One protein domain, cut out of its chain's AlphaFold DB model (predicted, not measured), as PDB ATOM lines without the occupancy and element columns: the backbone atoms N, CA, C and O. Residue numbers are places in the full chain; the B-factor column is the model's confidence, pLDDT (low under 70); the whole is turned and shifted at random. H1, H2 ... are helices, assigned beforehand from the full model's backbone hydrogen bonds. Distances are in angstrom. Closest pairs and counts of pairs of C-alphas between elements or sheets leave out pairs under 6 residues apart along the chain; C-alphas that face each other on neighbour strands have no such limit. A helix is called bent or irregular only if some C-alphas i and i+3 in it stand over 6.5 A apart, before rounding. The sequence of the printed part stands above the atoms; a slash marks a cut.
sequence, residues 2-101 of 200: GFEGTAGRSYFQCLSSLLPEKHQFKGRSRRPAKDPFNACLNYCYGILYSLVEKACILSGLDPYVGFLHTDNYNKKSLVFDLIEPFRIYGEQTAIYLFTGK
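This is residues 2 to 101 of the 200 residues of the protein "CRISPR-associated endonuclease Cas1" of Desulfobulbaceae bacterium C00003063 (UniProt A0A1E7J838). A long helix, H2, and a shorter helix, H4, lie side by side and run opposite ways, while the short H3 packs across H2 at its residues 49 to 56. The fourth helix, H1, is held off from this pair and touches no other helix, and its residues 2 to 7 stick out freely. The printed part has 100 residues with four named helices, in the order H1, H2, H3, H4, and no named strand, and its class is all helix. It is only just compact, close to loose, with a radius of gyration of the C-alphas of 14.9 A, and its outline is only just elongated, with spans of 44 by 29 by 22 A.

H2, the longest helix, covers residues 36 to 58 and measures 33.4 A from C-alpha 36 at (-15.453, 22.614, 17.249) to C-alpha 58 at (-6.646, 52.614, 28.896). H4 covers residues 84 to 99 and measures 23.5 A, ending with C-alpha 99 at (-18.785, 19.207, 29.366). H4 is irregular, but only just: C-alphas 85 and 88 are 6.9 A apart. H3 covers residues 77 to 82 and measures 8.8 A. H1 covers residues 2 to 17 and measures 23.3 A, beginning with C-alpha 2 at (11.110, 25.454, 23.062).

H2 and H4 touch, with 15 pairs of C-alphas within 8 A; the closest C-alphas are those of Cys 44 and Gly 90, 5.0 A apart. They run opposite ways at a shallow tilt of 34.8 degrees, only just short of steep. H3 touches H2 with residues 49 to 56 of H2 alone, and the closest C-alphas, those of Glu 53 and Val 79, are 5.6 A apart. Their lines stand about perpendicular, at 79 degrees. H3 and H4 meet only through their link. H1 is apart from H2, H3 and H4. Each O i to N i+4 pair is within hydrogen-bond range in H1, H2 and H3; in H4, 9 of 12 are.

The two C-alphas farthest apart are those of Glu 21 and Gly 60, at 45.2 A, and the C-alphas of Gly 2 and Lys 101 are 36.1 A apart. The links from H1 to H2, residues 18 to 35, and from H2 to H3, residues 59 to 76, are long, with 18 residues each. The link from H3 to H4, residue 83, is tight. The printed part has no cut. The mean pLDDT of the printed part is 88.1, and the model's confidence is under 70 at residues 70 to 74 and residue 101.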
ATOM      1  N   GLY A   2      11.190  26.924  23.239       71.44
ATOM      2  CA  GLY A   2      11.110  25.454  23.062       71.44
ATOM      3  C   GLY A   2      10.404  24.695  24.202       71.44
ATOM      4  O   GLY A   2       9.553  23.846  23.946       71.44
ATOM      5  N   PHE A   3      10.700  25.043  25.460       73.50
ATOM      6  CA  PHE A   3      10.041  24.456  26.637       73.50
ATOM      7  C   PHE A   3       8.558  24.826  26.728       73.50
ATOM      8  O   PHE A   3       7.731  23.965  27.005       73.50
ATOM      9  N   GLU A   4       8.211  26.072  26.409       76.88
ATOM     10  CA  GLU A   4       6.827  26.557  26.359       76.88
ATOM     11  C   GLU A   4       5.996  25.819  25.300       76.88
ATOM     12  O   GLU A   4       4.872  25.396  25.563       76.88
ATOM     13  N   GLY A   5       6.572  25.566  24.119       77.81
ATOM     14  CA  GLY A   5       5.919  24.773  23.075       77.81
ATOM     15  C   GLY A   5       5.657  23.323  23.497       77.81
ATOM     16  O   GLY A   5       4.593  22.775  23.197       77.81
ATOM     17  N   THR A   6       6.596  22.702  24.215       85.81
ATOM     18  CA  THR A   6       6.435  21.339  24.748       85.81
ATOM     19  C   THR A   6       5.405  21.298  25.875       85.81
ATOM     20  O   THR A   6       4.492  20.475  25.817       85.81
ATOM     21  N   ALA A   7       5.486  22.223  26.834       87.75
ATOM     22  CA  ALA A   7       4.524  22.348  27.925       87.75
ATOM     23  C   ALA A   7       3.103  22.584  27.393       87.75
ATOM     24  O   ALA A   7       2.174  21.881  27.784       87.75
ATOM     25  N   GLY A   8       2.943  23.487  26.421       87.50
ATOM     26  CA  GLY A   8       1.662  23.736  25.764       87.50
ATOM     27  C   GLY A   8       1.112  22.498  25.051       87.50
ATOM     28  O   GLY A   8      -0.082  22.216  25.134       87.50
ATOM     29  N   ARG A   9       1.964  21.707  24.382       88.56
ATOM     30  CA  ARG A   9       1.529  20.460  23.732       88.56
ATOM     31  C   ARG A   9       0.996  19.454  24.752       88.56
ATOM     32  O   ARG A   9      -0.107  18.946  24.557       88.56
ATOM     33  N   SER A  10       1.746  19.197  25.823       92.12
ATOM     34  CA  SER A  10       1.332  18.281  26.893       92.12
ATOM     35  C   SER A  10       0.063  18.766  27.597       92.12
ATOM     36  O   SER A  10      -0.846  17.975  27.837       92.12
ATOM     37  N   TYR A  11      -0.044  20.075  27.840       93.62
ATOM     38  CA  TYR A  11      -1.236  20.695  28.413       93.62
ATOM     39  C   TYR A  11      -2.486  20.422  27.570       93.62
ATOM     40  O   TYR A  11      -3.467  19.875  28.069       93.62
ATOM     41  N   PHE A  12      -2.445  20.727  26.270       94.06
ATOM     42  CA  PHE A  12      -3.598  20.526  25.389       94.06
ATOM     43  C   PHE A  12      -3.936  19.048  25.157       94.06
ATOM     44  O   PHE A  12      -5.101  18.728  24.924       94.06
ATOM     45  N   GLN A  13      -2.954  18.146  25.239       93.44
ATOM     46  CA  GLN A  13      -3.204  16.703  25.226       93.44
ATOM     47  C   GLN A  13      -3.989  16.260  26.466       93.44
ATOM     48  O   GLN A  13      -5.003  15.579  26.325       93.44
ATOM     49  N   CYS A  14      -3.572  16.696  27.659       93.50
ATOM     50  CA  CYS A  14      -4.291  16.416  28.903       93.50
ATOM     51  C   CYS A  14      -5.691  17.049  28.901       93.50
ATOM     52  O   CYS A  14      -6.676  16.395  29.228       93.50
ATOM     53  N   LEU A  15      -5.813  18.296  28.442       93.69
ATOM     54  CA  LEU A  15      -7.104  18.967  28.323       93.69
ATOM     55  C   LEU A  15      -8.072  18.196  27.415       93.69
ATOM     56  O   LEU A  15      -9.249  18.056  27.736       93.69
ATOM     57  N   SER A  16      -7.575  17.675  26.292       94.38
ATOM     58  CA  SER A  16      -8.373  16.867  25.371       94.38
ATOM     59  C   SER A  16      -8.896  15.593  26.035       94.38
ATOM     60  O   SER A  16     -10.075  15.286  25.892       94.38
ATOM     61  N   SER A  17      -8.082  14.895  26.836       92.88
ATOM     62  CA  SER A  17      -8.520  13.665  27.512       92.88
ATOM     63  C   SER A  17      -9.591  13.893  28.584       92.88
ATOM     64  O   SER A  17     -10.275  12.949  28.963       92.88
ATOM     65  N   LEU A  18      -9.755  15.129  29.072       90.94
ATOM     66  CA  LEU A  18     -10.823  15.498  30.011       90.94
ATOM     67  C   LEU A  18     -12.172  15.751  29.315       90.94
ATOM     68  O   LEU A  18     -13.209  15.811  29.980       90.94
ATOM     69  N   LEU A  19     -12.186  15.928  27.991       91.62
ATOM     70  CA  LEU A  19     -13.413  16.174  27.239       91.62
ATOM     71  C   LEU A  19     -14.142  14.864  26.892       91.62
ATOM     72  O   LEU A  19     -13.500  13.833  26.673       91.62
ATOM     73  N   PRO A  20     -15.483  14.903  26.741       89.69
ATOM     74  CA  PRO A  20     -16.238  13.788  26.175       89.69
ATOM     75  C   PRO A  20     -15.697  13.398  24.795       89.69
ATOM     76  O   PRO A  20     -15.396  14.289  24.002       89.69
ATOM     77  N   GLU A  21     -15.668  12.101  24.468       88.31
ATOM     78  CA  GLU A  21     -15.068  11.557  23.230       88.31
ATOM     79  C   GLU A  21     -15.449  12.332  21.959       88.31
ATOM     80  O   GLU A  21     -14.592  12.706  21.162       88.31
ATOM     81  N   LYS A  22     -16.731  12.689  21.811       86.44
ATOM     82  CA  LYS A  22     -17.268  13.480  20.682       86.44
ATOM     83  C   LYS A  22     -16.646  14.877  20.492       86.44
ATOM     84  O   LYS A  22     -16.934  15.543  19.495       86.44
ATOM     85  N   HIS A  23     -15.907  15.378  21.474       89.88
ATOM     86  CA  HIS A  23     -15.327  16.721  21.519       89.88
ATOM     87  C   HIS A  23     -13.811  16.708  21.725       89.88
ATOM     88  O   HIS A  23     -13.203  17.776  21.775       89.88
ATOM     89  N   GLN A  24     -13.203  15.525  21.818       92.88
ATOM     90  CA  GLN A  24     -11.757  15.388  21.908       92.88
ATOM     91  C   GLN A  24     -11.084  15.853  20.612       92.88
ATOM     92  O   GLN A  24     -11.629  15.753  19.511       92.88
ATOM     93  N   PHE A  25      -9.870  16.371  20.754       93.44
ATOM     94  CA  PHE A  25      -9.075  16.949  19.678       93.44
ATOM     95  C   PHE A  25      -7.613  16.481  19.763       93.44
ATOM     96  O   PHE A  25      -7.108  16.139  20.829       93.44
ATOM     97  N   LYS A  26      -6.898  16.462  18.631       90.88
ATOM     98  CA  LYS A  26      -5.509  15.950  18.572       90.88
ATOM     99  C   LYS A  26      -4.459  16.938  19.099       90.88
ATOM    100  O   LYS A  26      -3.353  16.539  19.450       90.88
ATOM    101  N   GLY A  27      -4.779  18.227  19.109       91.06
ATOM    102  CA  GLY A  27      -3.900  19.299  19.568       91.06
ATOM    103  C   GLY A  27      -4.446  20.679  19.203       91.06
ATOM    104  O   GLY A  27      -5.472  20.796  18.526       91.06
ATOM    105  N   ARG A  28      -3.770  21.742  19.650       91.94
ATOM    106  CA  ARG A  28      -4.211  23.120  19.401       91.94
ATOM    107  C   ARG A  28      -4.093  23.491  17.915       91.94
ATOM    108  O   ARG A  28      -3.005  23.440  17.350       91.94
ATOM    109  N   SER A  29      -5.193  23.934  17.303       91.19
ATOM    110  CA  SER A  29      -5.261  24.396  15.908       91.19
ATOM    111  C   SER A  29      -5.821  25.818  15.820       91.19
ATOM    112  O   SER A  29      -7.000  26.046  16.091       91.19
ATOM    113  N   ARG A  30      -4.975  26.788  15.448       83.25
ATOM    114  CA  ARG A  30      -5.323  28.222  15.453       83.25
ATOM    115  C   ARG A  30      -5.952  28.703  14.141       83.25
ATOM    116  O   ARG A  30      -7.064  29.216  14.166       83.25
ATOM    117  N   ARG A  31      -5.278  28.553  12.996       81.81
ATOM    118  CA  ARG A  31      -5.778  29.008  11.685       81.81
ATOM    119  C   ARG A  31      -5.428  27.983  10.594       81.81
ATOM    120  O   ARG A  31      -4.258  27.917  10.228       81.81
ATOM    121  N   PRO A  32      -6.392  27.192  10.089       85.56
ATOM    122  CA  PRO A  32      -7.797  27.101  10.508       85.56
ATOM    123  C   PRO A  32      -7.994  26.300  11.811       85.56
ATOM    124  O   PRO A  32      -7.117  25.550  12.252       85.56
ATOM    125  N   ALA A  33      -9.165  26.441  12.437       89.62
ATOM    126  CA  ALA A  33      -9.621  25.484  13.446       89.62
ATOM    127  C   ALA A  33      -9.963  24.152  12.759       89.62
ATOM    128  O   ALA A  33     -10.598  24.156  11.707       89.62
ATOM    129  N   LYS A  34      -9.550  23.024  13.344       90.00
ATOM    130  CA  LYS A  34      -9.803  21.681  12.787       90.00
ATOM    131  C   LYS A  34     -10.991  20.965  13.427       90.00
ATOM    132  O   LYS A  34     -11.424  19.938  12.922       90.00
ATOM    133  N   ASP A  35     -11.507  21.498  14.528       91.38
ATOM    134  CA  ASP A  35     -12.586  20.901  15.305       91.38
ATOM    135  C   ASP A  35     -13.372  21.980  16.080       91.38
ATOM    136  O   ASP A  35     -12.885  23.110  16.238       91.38
ATOM    137  N   PRO A  36     -14.591  21.656  16.559       90.62
ATOM    138  CA  PRO A  36     -15.453  22.614  17.249       90.62
ATOM    139  C   PRO A  36     -14.853  23.194  18.535       90.62
ATOM    140  O   PRO A  36     -15.097  24.360  18.846       90.62
ATOM    141  N   PHE A  37     -14.062  22.413  19.276       93.31
ATOM    142  CA  PHE A  37     -13.471  22.870  20.532       93.31
ATOM    143  C   PHE A  37     -12.359  23.894  20.271       93.31
ATOM    144  O   PHE A  37     -12.351  24.976  20.857       93.31
ATOM    145  N   ASN A  38     -11.477  23.622  19.307       94.56
ATOM    146  CA  ASN A  38     -10.466  24.572  18.845       94.56
ATOM    147  C   ASN A  38     -11.081  25.856  18.273       94.56
ATOM    148  O   ASN A  38     -10.523  26.937  18.475       94.56
ATOM    149  N   ALA A  39     -12.220  25.759  17.580       93.44
ATOM    150  CA  ALA A  39     -12.953  26.927  17.100       93.44
ATOM    151  C   ALA A  39     -13.473  27.787  18.265       93.44
ATOM    152  O   ALA A  39     -13.274  29.002  18.261       93.44
ATOM    153  N   CYS A  40     -14.054  27.160  19.293       93.62
ATOM    154  CA  CYS A  40     -14.489  27.843  20.511       93.62
ATOM    155  C   CYS A  40     -13.313  28.522  21.232       93.62
ATOM    156  O   CYS A  40     -13.378  29.717  21.510       93.62
ATOM    157  N   LEU A  41     -12.197  27.813  21.434       94.75
ATOM    158  CA  LEU A  41     -10.993  28.386  22.044       94.75
ATOM    159  C   LEU A  41     -10.426  29.568  21.249       94.75
ATOM    160  O   LEU A  41     -10.024  30.568  21.839       94.75
ATOM    161  N   ASN A  42     -10.382  29.478  19.915       94.44
ATOM    162  CA  ASN A  42      -9.960  30.596  19.064       94.44
ATOM    163  C   ASN A  42     -10.823  31.837  19.300       94.44
ATOM    164  O   ASN A  42     -10.290  32.942  19.381       94.44
ATOM    165  N   TYR A  43     -12.136  31.646  19.417       94.31
ATOM    166  CA  TYR A  43     -13.079  32.727  19.657       94.31
ATOM    167  C   TYR A  43     -12.906  33.337  21.055       94.31
ATOM    168  O   TYR A  43     -12.757  34.552  21.173       94.31
ATOM    169  N   CYS A  44     -12.824  32.505  22.099       94.94
ATOM    170  CA  CYS A  44     -12.576  32.954  23.472       94.94
ATOM    171  C   CYS A  44     -11.275  33.755  23.586       94.94
ATOM    172  O   CYS A  44     -11.264  34.830  24.179       94.94
ATOM    173  N   TYR A  45     -10.187  33.275  22.977       94.38
ATOM    174  CA  TYR A  45      -8.926  34.014  22.957       94.38
ATOM    175  C   TYR A  45      -9.008  35.301  22.135       94.38
ATOM    176  O   TYR A  45      -8.362  36.275  22.500       94.38
ATOM    177  N   GLY A  46      -9.798  35.333  21.057       93.56
ATOM    178  CA  GLY A  46     -10.046  36.553  20.287       93.56
ATOM    179  C   GLY A  46     -10.728  37.639  21.123       93.56
ATOM    180  O   GLY A  46     -10.253  38.769  21.150       93.56
ATOM    181  N   ILE A  47     -11.782  37.281  21.865       94.88
ATOM    182  CA  ILE A  47     -12.451  38.198  22.803       94.88
ATOM    183  C   ILE A  47     -11.477  38.662  23.884       94.88
ATOM    184  O   ILE A  47     -11.361  39.858  24.147       94.88
ATOM    185  N   LEU A  48     -10.768  37.717  24.507       95.12
ATOM    186  CA  LEU A  48      -9.836  38.020  25.585       95.12
ATOM    187  C   LEU A  48      -8.725  38.965  25.114       95.12
ATOM    188  O   LEU A  48      -8.404  39.923  25.809       95.12
ATOM    189  N   TYR A  49      -8.195  38.741  23.913       93.88
ATOM    190  CA  TYR A  49      -7.216  39.621  23.289       93.88
ATOM    191  C   TYR A  49      -7.748  41.052  23.156       93.88
ATOM    192  O   TYR A  49      -7.074  41.986  23.576       93.88
ATOM    193  N   SER A  50      -8.975  41.235  22.659       93.25
ATOM    194  CA  SER A  50      -9.589  42.566  22.561       93.25
ATOM    195  C   SER A  50      -9.766  43.247  23.923       93.25
ATOM    196  O   SER A  50      -9.601  44.462  24.024       93.25
ATOM    197  N   LEU A  51     -10.082  42.486  24.977       95.44
ATOM    198  CA  LEU A  51     -10.219  43.021  26.337       95.44
ATOM    199  C   LEU A  51      -8.873  43.455  26.924       95.44
ATOM    200  O   LEU A  51      -8.769  44.563  27.446       95.44
ATOM    201  N   VAL A  52      -7.850  42.606  26.811       95.25
ATOM    202  CA  VAL A  52      -6.495  42.899  27.303       95.25
ATOM    203  C   VAL A  52      -5.889  44.070  26.538       95.25
ATOM    204  O   VAL A  52      -5.326  44.969  27.153       95.25
ATOM    205  N   GLU A  53      -6.066  44.119  25.216       94.12
ATOM    206  CA  GLU A  53      -5.623  45.248  24.399       94.12
ATOM    207  C   GLU A  53      -6.270  46.560  24.861       94.12
ATOM    208  O   GLU A  53      -5.580  47.554  25.088       94.12
ATOM    209  N   LYS A  54      -7.595  46.557  25.056       94.62
ATOM    210  CA  LYS A  54      -8.319  47.735  25.539       94.62
ATOM    211  C   LYS A  54      -7.824  48.171  26.920       94.62
ATOM    212  O   LYS A  54      -7.623  49.362  27.138       94.62
ATOM    213  N   ALA A  55      -7.619  47.228  27.840       95.62
ATOM    214  CA  ALA A  55      -7.109  47.517  29.179       95.62
ATOM    215  C   ALA A  55      -5.681  48.085  29.145       95.62
ATOM    216  O   ALA A  55      -5.393  49.041  29.865       95.62
ATOM    217  N   CYS A  56      -4.819  47.553  28.274       93.81
ATOM    218  CA  CYS A  56      -3.461  48.045  28.042       93.81
ATOM    219  C   CYS A  56      -3.476  49.524  27.626       93.81
ATOM    220  O   CYS A  56      -2.852  50.355  28.283       93.81
ATOM    221  N   ILE A  57      -4.273  49.862  26.605       93.31
ATOM    222  CA  ILE A  57      -4.397  51.235  26.087       93.31
ATOM    223  C   ILE A  57      -4.958  52.182  27.154       93.31
ATOM    224  O   ILE A  57      -4.413  53.260  27.369       93.31
ATOM    225  N   LEU A  58      -6.029  51.784  27.852       95.25
ATOM    226  CA  LEU A  58      -6.646  52.614  28.896       95.25
ATOM    227  C   LEU A  58      -5.724  52.850  30.101       95.25
ATOM    228  O   LEU A  58      -5.874  53.855  30.786       95.25
ATOM    229  N   SER A  59      -4.773  51.947  30.340       95.31
ATOM    230  CA  SER A  59      -3.763  52.086  31.396       95.31
ATOM    231  C   SER A  59      -2.573  52.959  30.977       95.31
ATOM    232  O   SER A  59      -1.664  53.162  31.776       95.31
ATOM    233  N   GLY A  60      -2.548  53.456  29.733       94.38
ATOM    234  CA  GLY A  60      -1.443  54.248  29.189       94.38
ATOM    235  C   GLY A  60      -0.204  53.429  28.809       94.38
ATOM    236  O   GLY A  60       0.857  54.006  28.592       94.38
ATOM    237  N   LEU A  61      -0.319  52.098  28.737       92.69
ATOM    238  CA  LEU A  61       0.769  51.214  28.320       92.69
ATOM    239  C   LEU A  61       0.818  51.117  26.792       92.69
ATOM    240  O   LEU A  61      -0.226  50.969  26.155       92.69
ATOM    241  N   ASP A  62       2.022  51.135  26.216       89.94
ATOM    242  CA  ASP A  62       2.224  50.935  24.779       89.94
ATOM    243  C   ASP A  62       2.047  49.447  24.408       89.94
ATOM    244  O   ASP A  62       2.875  48.616  24.792       89.94
ATOM    245  N   PRO A  63       1.007  49.075  23.633       88.31
ATOM    246  CA  PRO A  63       0.752  47.687  23.250       88.31
ATOM    247  C   PRO A  63       1.888  47.011  22.472       88.31
ATOM    248  O   PRO A  63       1.905  45.782  22.383       88.31
ATOM    249  N   TYR A  64       2.791  47.778  21.859       86.56
ATOM    250  CA  TYR A  64       3.824  47.271  20.957       86.56
ATOM    251  C   TYR A  64       5.138  46.911  21.660       86.56
ATOM    252  O   TYR A  64       5.940  46.199  21.062       86.56
ATOM    253  N   VAL A  65       5.340  47.329  22.913       84.19
ATOM    254  CA  VAL A  65       6.590  47.109  23.662       84.19
ATOM    255  C   VAL A  65       6.468  45.867  24.551       84.19
ATOM    256  O   VAL A  65       6.034  45.958  25.699       84.19
ATOM    257  N   GLY A  66       6.793  44.691  24.006       79.25
ATOM    258  CA  GLY A  66       6.735  43.420  24.740       79.25
ATOM    259  C   GLY A  66       8.016  43.102  25.515       79.25
ATOM    260  O   GLY A  66       9.083  43.637  25.241       79.25
ATOM    261  N   PHE A  67       7.914  42.190  26.480       80.06
ATOM    262  CA  PHE A  67       9.037  41.636  27.241       80.06
ATOM    263  C   PHE A  67       9.386  40.201  26.820       80.06
ATOM    264  O   PHE A  67      10.561  39.836  26.812       80.06
ATOM    265  N   LEU A  68       8.385  39.364  26.508       76.44
ATOM    266  CA  LEU A  68       8.567  37.927  26.236       76.44
ATOM    267  C   LEU A  68       8.385  37.578  24.756       76.44
ATOM    268  O   LEU A  68       9.133  36.755  24.216       76.44
ATOM    269  N   HIS A  69       7.401  38.178  24.089       74.44
ATOM    270  CA  HIS A  69       7.226  38.029  22.646       74.44
ATOM    271  C   HIS A  69       8.188  38.949  21.891       74.44
ATOM    272  O   HIS A  69       8.235  40.146  22.144       74.44
ATOM    273  N   THR A  70       8.940  38.389  20.936       60.41
ATOM    274  CA  THR A  70       9.907  39.146  20.132       60.41
ATOM    275  C   THR A  70       9.232  40.309  19.410       60.41
ATOM    276  O   THR A  70       8.237  40.106  18.702       60.41
ATOM    277  N   ASP A  71       9.815  41.500  19.545       54.66
ATOM    278  CA  ASP A  71       9.378  42.724  18.879       54.66
ATOM    279  C   ASP A  71       9.514  42.592  17.360       54.66
ATOM    280  O   ASP A  71      10.534  42.905  16.750       54.66
ATOM    281  N   ASN A  72       8.454  42.116  16.715       56.09
ATOM    282  CA  ASN A  72       8.261  42.371  15.298       56.09
ATOM    283  C   ASN A  72       7.533  43.706  15.170       56.09
ATOM    284  O   ASN A  72       6.418  43.844  15.680       56.09
ATOM    285  N   TYR A  73       8.119  44.639  14.417       50.53
ATOM    286  CA  TYR A  73       7.445  45.862  13.974       50.53
ATOM    287  C   TYR A  73       6.023  45.514  13.483       50.53
ATOM    288  O   TYR A  73       5.854  44.651  12.618       50.53
ATOM    289  N   ASN A  74       5.006  46.154  14.075       63.47
ATOM    290  CA  ASN A  74       3.554  45.950  13.889       63.47
ATOM    291  C   ASN A  74       2.854  44.809  14.657       63.47
ATOM    292  O   ASN A  74       1.664  44.578  14.420       63.47
ATOM    293  N   LYS A  75       3.501  44.126  15.606       75.88
ATOM    294  CA  LYS A  75       2.791  43.234  16.545       75.88
ATOM    295  C   LYS A  75       2.610  43.909  17.899       75.88
ATOM    296  O   LYS A  75       3.537  44.508  18.419       75.88
ATOM    297  N   LYS A  76       1.416  43.775  18.483       83.31
ATOM    298  CA  LYS A  76       1.124  44.239  19.847       83.31
ATOM    299  C   LYS A  76       1.724  43.265  20.869       83.31
ATOM    300  O   LYS A  76       0.995  42.508  21.507       83.31
ATOM    301  N   SER A  77       3.056  43.199  20.927       85.88
ATOM    302  CA  SER A  77       3.816  42.217  21.709       85.88
ATOM    303  C   SER A  77       3.444  42.237  23.192       85.88
ATOM    304  O   SER A  77       3.228  41.173  23.767       85.88
ATOM    305  N   LEU A  78       3.231  43.419  23.784       89.06
ATOM    306  CA  LEU A  78       2.828  43.536  25.188       89.06
ATOM    307  C   LEU A  78       1.463  42.897  25.456       89.06
ATOM    308  O   LEU A  78       1.257  42.257  26.481       89.06
ATOM    309  N   VAL A  79       0.523  43.016  24.517       90.50
ATOM    310  CA  VAL A  79      -0.804  42.389  24.642       90.50
ATOM    311  C   VAL A  79      -0.684  40.864  24.635       90.50
ATOM    312  O   VAL A  79      -1.409  40.188  25.365       90.50
ATOM    313  N   PHE A  80       0.240  40.315  23.841       88.25
ATOM    314  CA  PHE A  80       0.519  38.878  23.830       88.25
ATOM    315  C   PHE A  80       1.204  38.385  25.102       88.25
ATOM    316  O   PHE A  80       0.995  37.234  25.469       88.25
ATOM    317  N   ASP A  81       1.954  39.234  25.796       89.44
ATOM    318  CA  ASP A  81       2.514  38.896  27.105       89.44
ATOM    319  C   ASP A  81       1.436  38.952  28.190       89.44
ATOM    320  O   ASP A  81       1.252  38.007  28.958       89.44
ATOM    321  N   LEU A  82       0.665  40.042  28.214       91.88
ATOM    322  CA  LEU A  82      -0.361  40.280  29.224       91.88
ATOM    323  C   LEU A  82      -1.494  39.257  29.163       91.88
ATOM    324  O   LEU A  82      -2.085  38.965  30.195       91.88
ATOM    325  N   ILE A  83      -1.815  38.703  27.990       93.81
ATOM    326  CA  ILE A  83      -2.918  37.744  27.846       93.81
ATOM    327  C   ILE A  83      -2.627  36.376  28.479       93.81
ATOM    328  O   ILE A  83      -3.576  35.692  28.867       93.81
ATOM    329  N   GLU A  84      -1.361  35.953  28.573       90.75
ATOM    330  CA  GLU A  84      -0.980  34.602  29.015       90.75
ATOM    331  C   GLU A  84      -1.619  34.180  30.355       90.75
ATOM    332  O   GLU A  84      -2.301  33.149  30.368       90.75
ATOM    333  N   PRO A  85      -1.541  34.962  31.454       92.44
ATOM    334  CA  PRO A  85      -2.176  34.591  32.725       92.44
ATOM    335  C   PRO A  85      -3.709  34.523  32.662       92.44
ATOM    336  O   PRO A  85      -4.331  33.864  33.493       92.44
ATOM    337  N   PHE A  86      -4.342  35.171  31.680       94.62
ATOM    338  CA  PHE A  86      -5.801  35.208  31.556       94.62
ATOM    339  C   PHE A  86      -6.366  34.132  30.621       94.62
ATOM    340  O   PHE A  86      -7.584  33.940  30.581       94.62
ATOM    341  N   ARG A  87      -5.528  33.395  29.874       93.12
ATOM    342  CA  ARG A  87      -6.006  32.358  28.935       93.12
ATOM    343  C   ARG A  87      -6.853  31.285  29.608       93.12
ATOM    344  O   ARG A  87      -7.805  30.795  28.993       93.12
ATOM    345  N   ILE A  88      -6.572  31.002  30.879       94.56
ATOM    346  CA  ILE A  88      -7.318  30.034  31.683       94.56
ATOM    347  C   ILE A  88      -8.821  30.343  31.737       94.56
ATOM    348  O   ILE A  88      -9.627  29.419  31.684       94.56
ATOM    349  N   TYR A  89      -9.232  31.616  31.734       95.25
ATOM    350  CA  TYR A  89     -10.653  31.988  31.753       95.25
ATOM    351  C   TYR A  89     -11.369  31.620  30.446       95.25
ATOM    352  O   TYR A  89     -12.512  31.155  30.454       95.25
ATOM    353  N   GLY A  90     -10.684  31.779  29.310       94.69
ATOM    354  CA  GLY A  90     -11.196  31.339  28.012       94.69
ATOM    355  C   GLY A  90     -11.322  29.818  27.935       94.69
ATOM    356  O   GLY A  90     -12.312  29.294  27.427       94.69
ATOM    357  N   GLU A  91     -10.349  29.103  28.495       94.56
ATOM    358  CA  GLU A  91     -10.321  27.640  28.518       94.56
ATOM    359  C   GLU A  91     -11.382  27.052  29.445       94.56
ATOM    360  O   GLU A  91     -12.130  26.176  29.020       94.56
ATOM    361  N   GLN A  92     -11.523  27.572  30.667       93.81
ATOM    362  CA  GLN A  92     -12.583  27.182  31.601       93.81
ATOM    363  C   GLN A  92     -13.970  27.362  30.982       93.81
ATOM    364  O   GLN A  92     -14.812  26.467  31.074       93.81
ATOM    365  N   THR A  93     -14.189  28.483  30.289       92.62
ATOM    366  CA  THR A  93     -15.442  28.747  29.571       92.62
ATOM    367  C   THR A  93     -15.693  27.694  28.489       92.62
ATOM    368  O   THR A  93     -16.788  27.131  28.415       92.62
ATOM    369  N   ALA A  94     -14.682  27.378  27.674       93.06
ATOM    370  CA  ALA A  94     -14.794  26.360  26.631       93.06
ATOM    371  C   ALA A  94     -15.059  24.962  27.218       93.06
ATOM    372  O   ALA A  94     -15.970  24.268  26.767       93.06
ATOM    373  N   ILE A  95     -14.330  24.560  28.262       92.56
ATOM    374  CA  ILE A  95     -14.550  23.286  28.962       92.56
ATOM    375  C   ILE A  95     -15.989  23.213  29.463       92.56
ATOM    376  O   ILE A  95     -16.685  22.243  29.175       92.56
ATOM    377  N   TYR A  96     -16.456  24.245  30.164       91.38
ATOM    378  CA  TYR A  96     -17.798  24.287  30.737       91.38
ATOM    379  C   TYR A  96     -18.900  24.112  29.681       91.38
ATOM    380  O   TYR A  96     -19.853  23.358  29.887       91.38
ATOM    381  N   LEU A  97     -18.765  24.760  28.520       90.25
ATOM    382  CA  LEU A  97     -19.732  24.637  27.425       90.25
ATOM    383  C   LEU A  97     -19.795  23.211  26.858       90.25
ATOM    384  O   LEU A  97     -20.883  22.711  26.553       90.25
ATOM    385  N   PHE A  98     -18.642  22.555  26.731       89.50
ATOM    386  CA  PHE A  98     -18.516  21.252  26.081       89.50
ATOM    387  C   PHE A  98     -18.727  20.060  27.030       89.50
ATOM    388  O   PHE A  98     -19.157  18.998  26.575       89.50
ATOM    389  N   THR A  99     -18.507  20.229  28.337       87.62
ATOM    390  CA  THR A  99     -18.785  19.207  29.366       87.62
ATOM    391  C   THR A  99     -20.197  19.331  29.942       87.62
ATOM    392  O   THR A  99     -20.871  18.322  30.136       87.62
ATOM    393  N   GLY A 100     -20.716  20.552  30.118       78.56
ATOM    394  CA  GLY A 100     -22.020  20.823  30.738       78.56
ATOM    395  C   GLY A 100     -23.254  20.468  29.895       78.56
ATOM    396  O   GLY A 100     -24.341  20.960  30.183       78.56
ATOM    397  N   LYS A 101     -23.110  19.681  28.814       63.25
ATOM    398  CA  LYS A 101     -24.156  19.376  27.806       63.25
ATOM    399  C   LYS A 101     -24.819  20.614  27.164       63.25
ATOM    400  O   LYS A 101     -25.837  20.476  26.485       63.25
TER     401      LYS A 101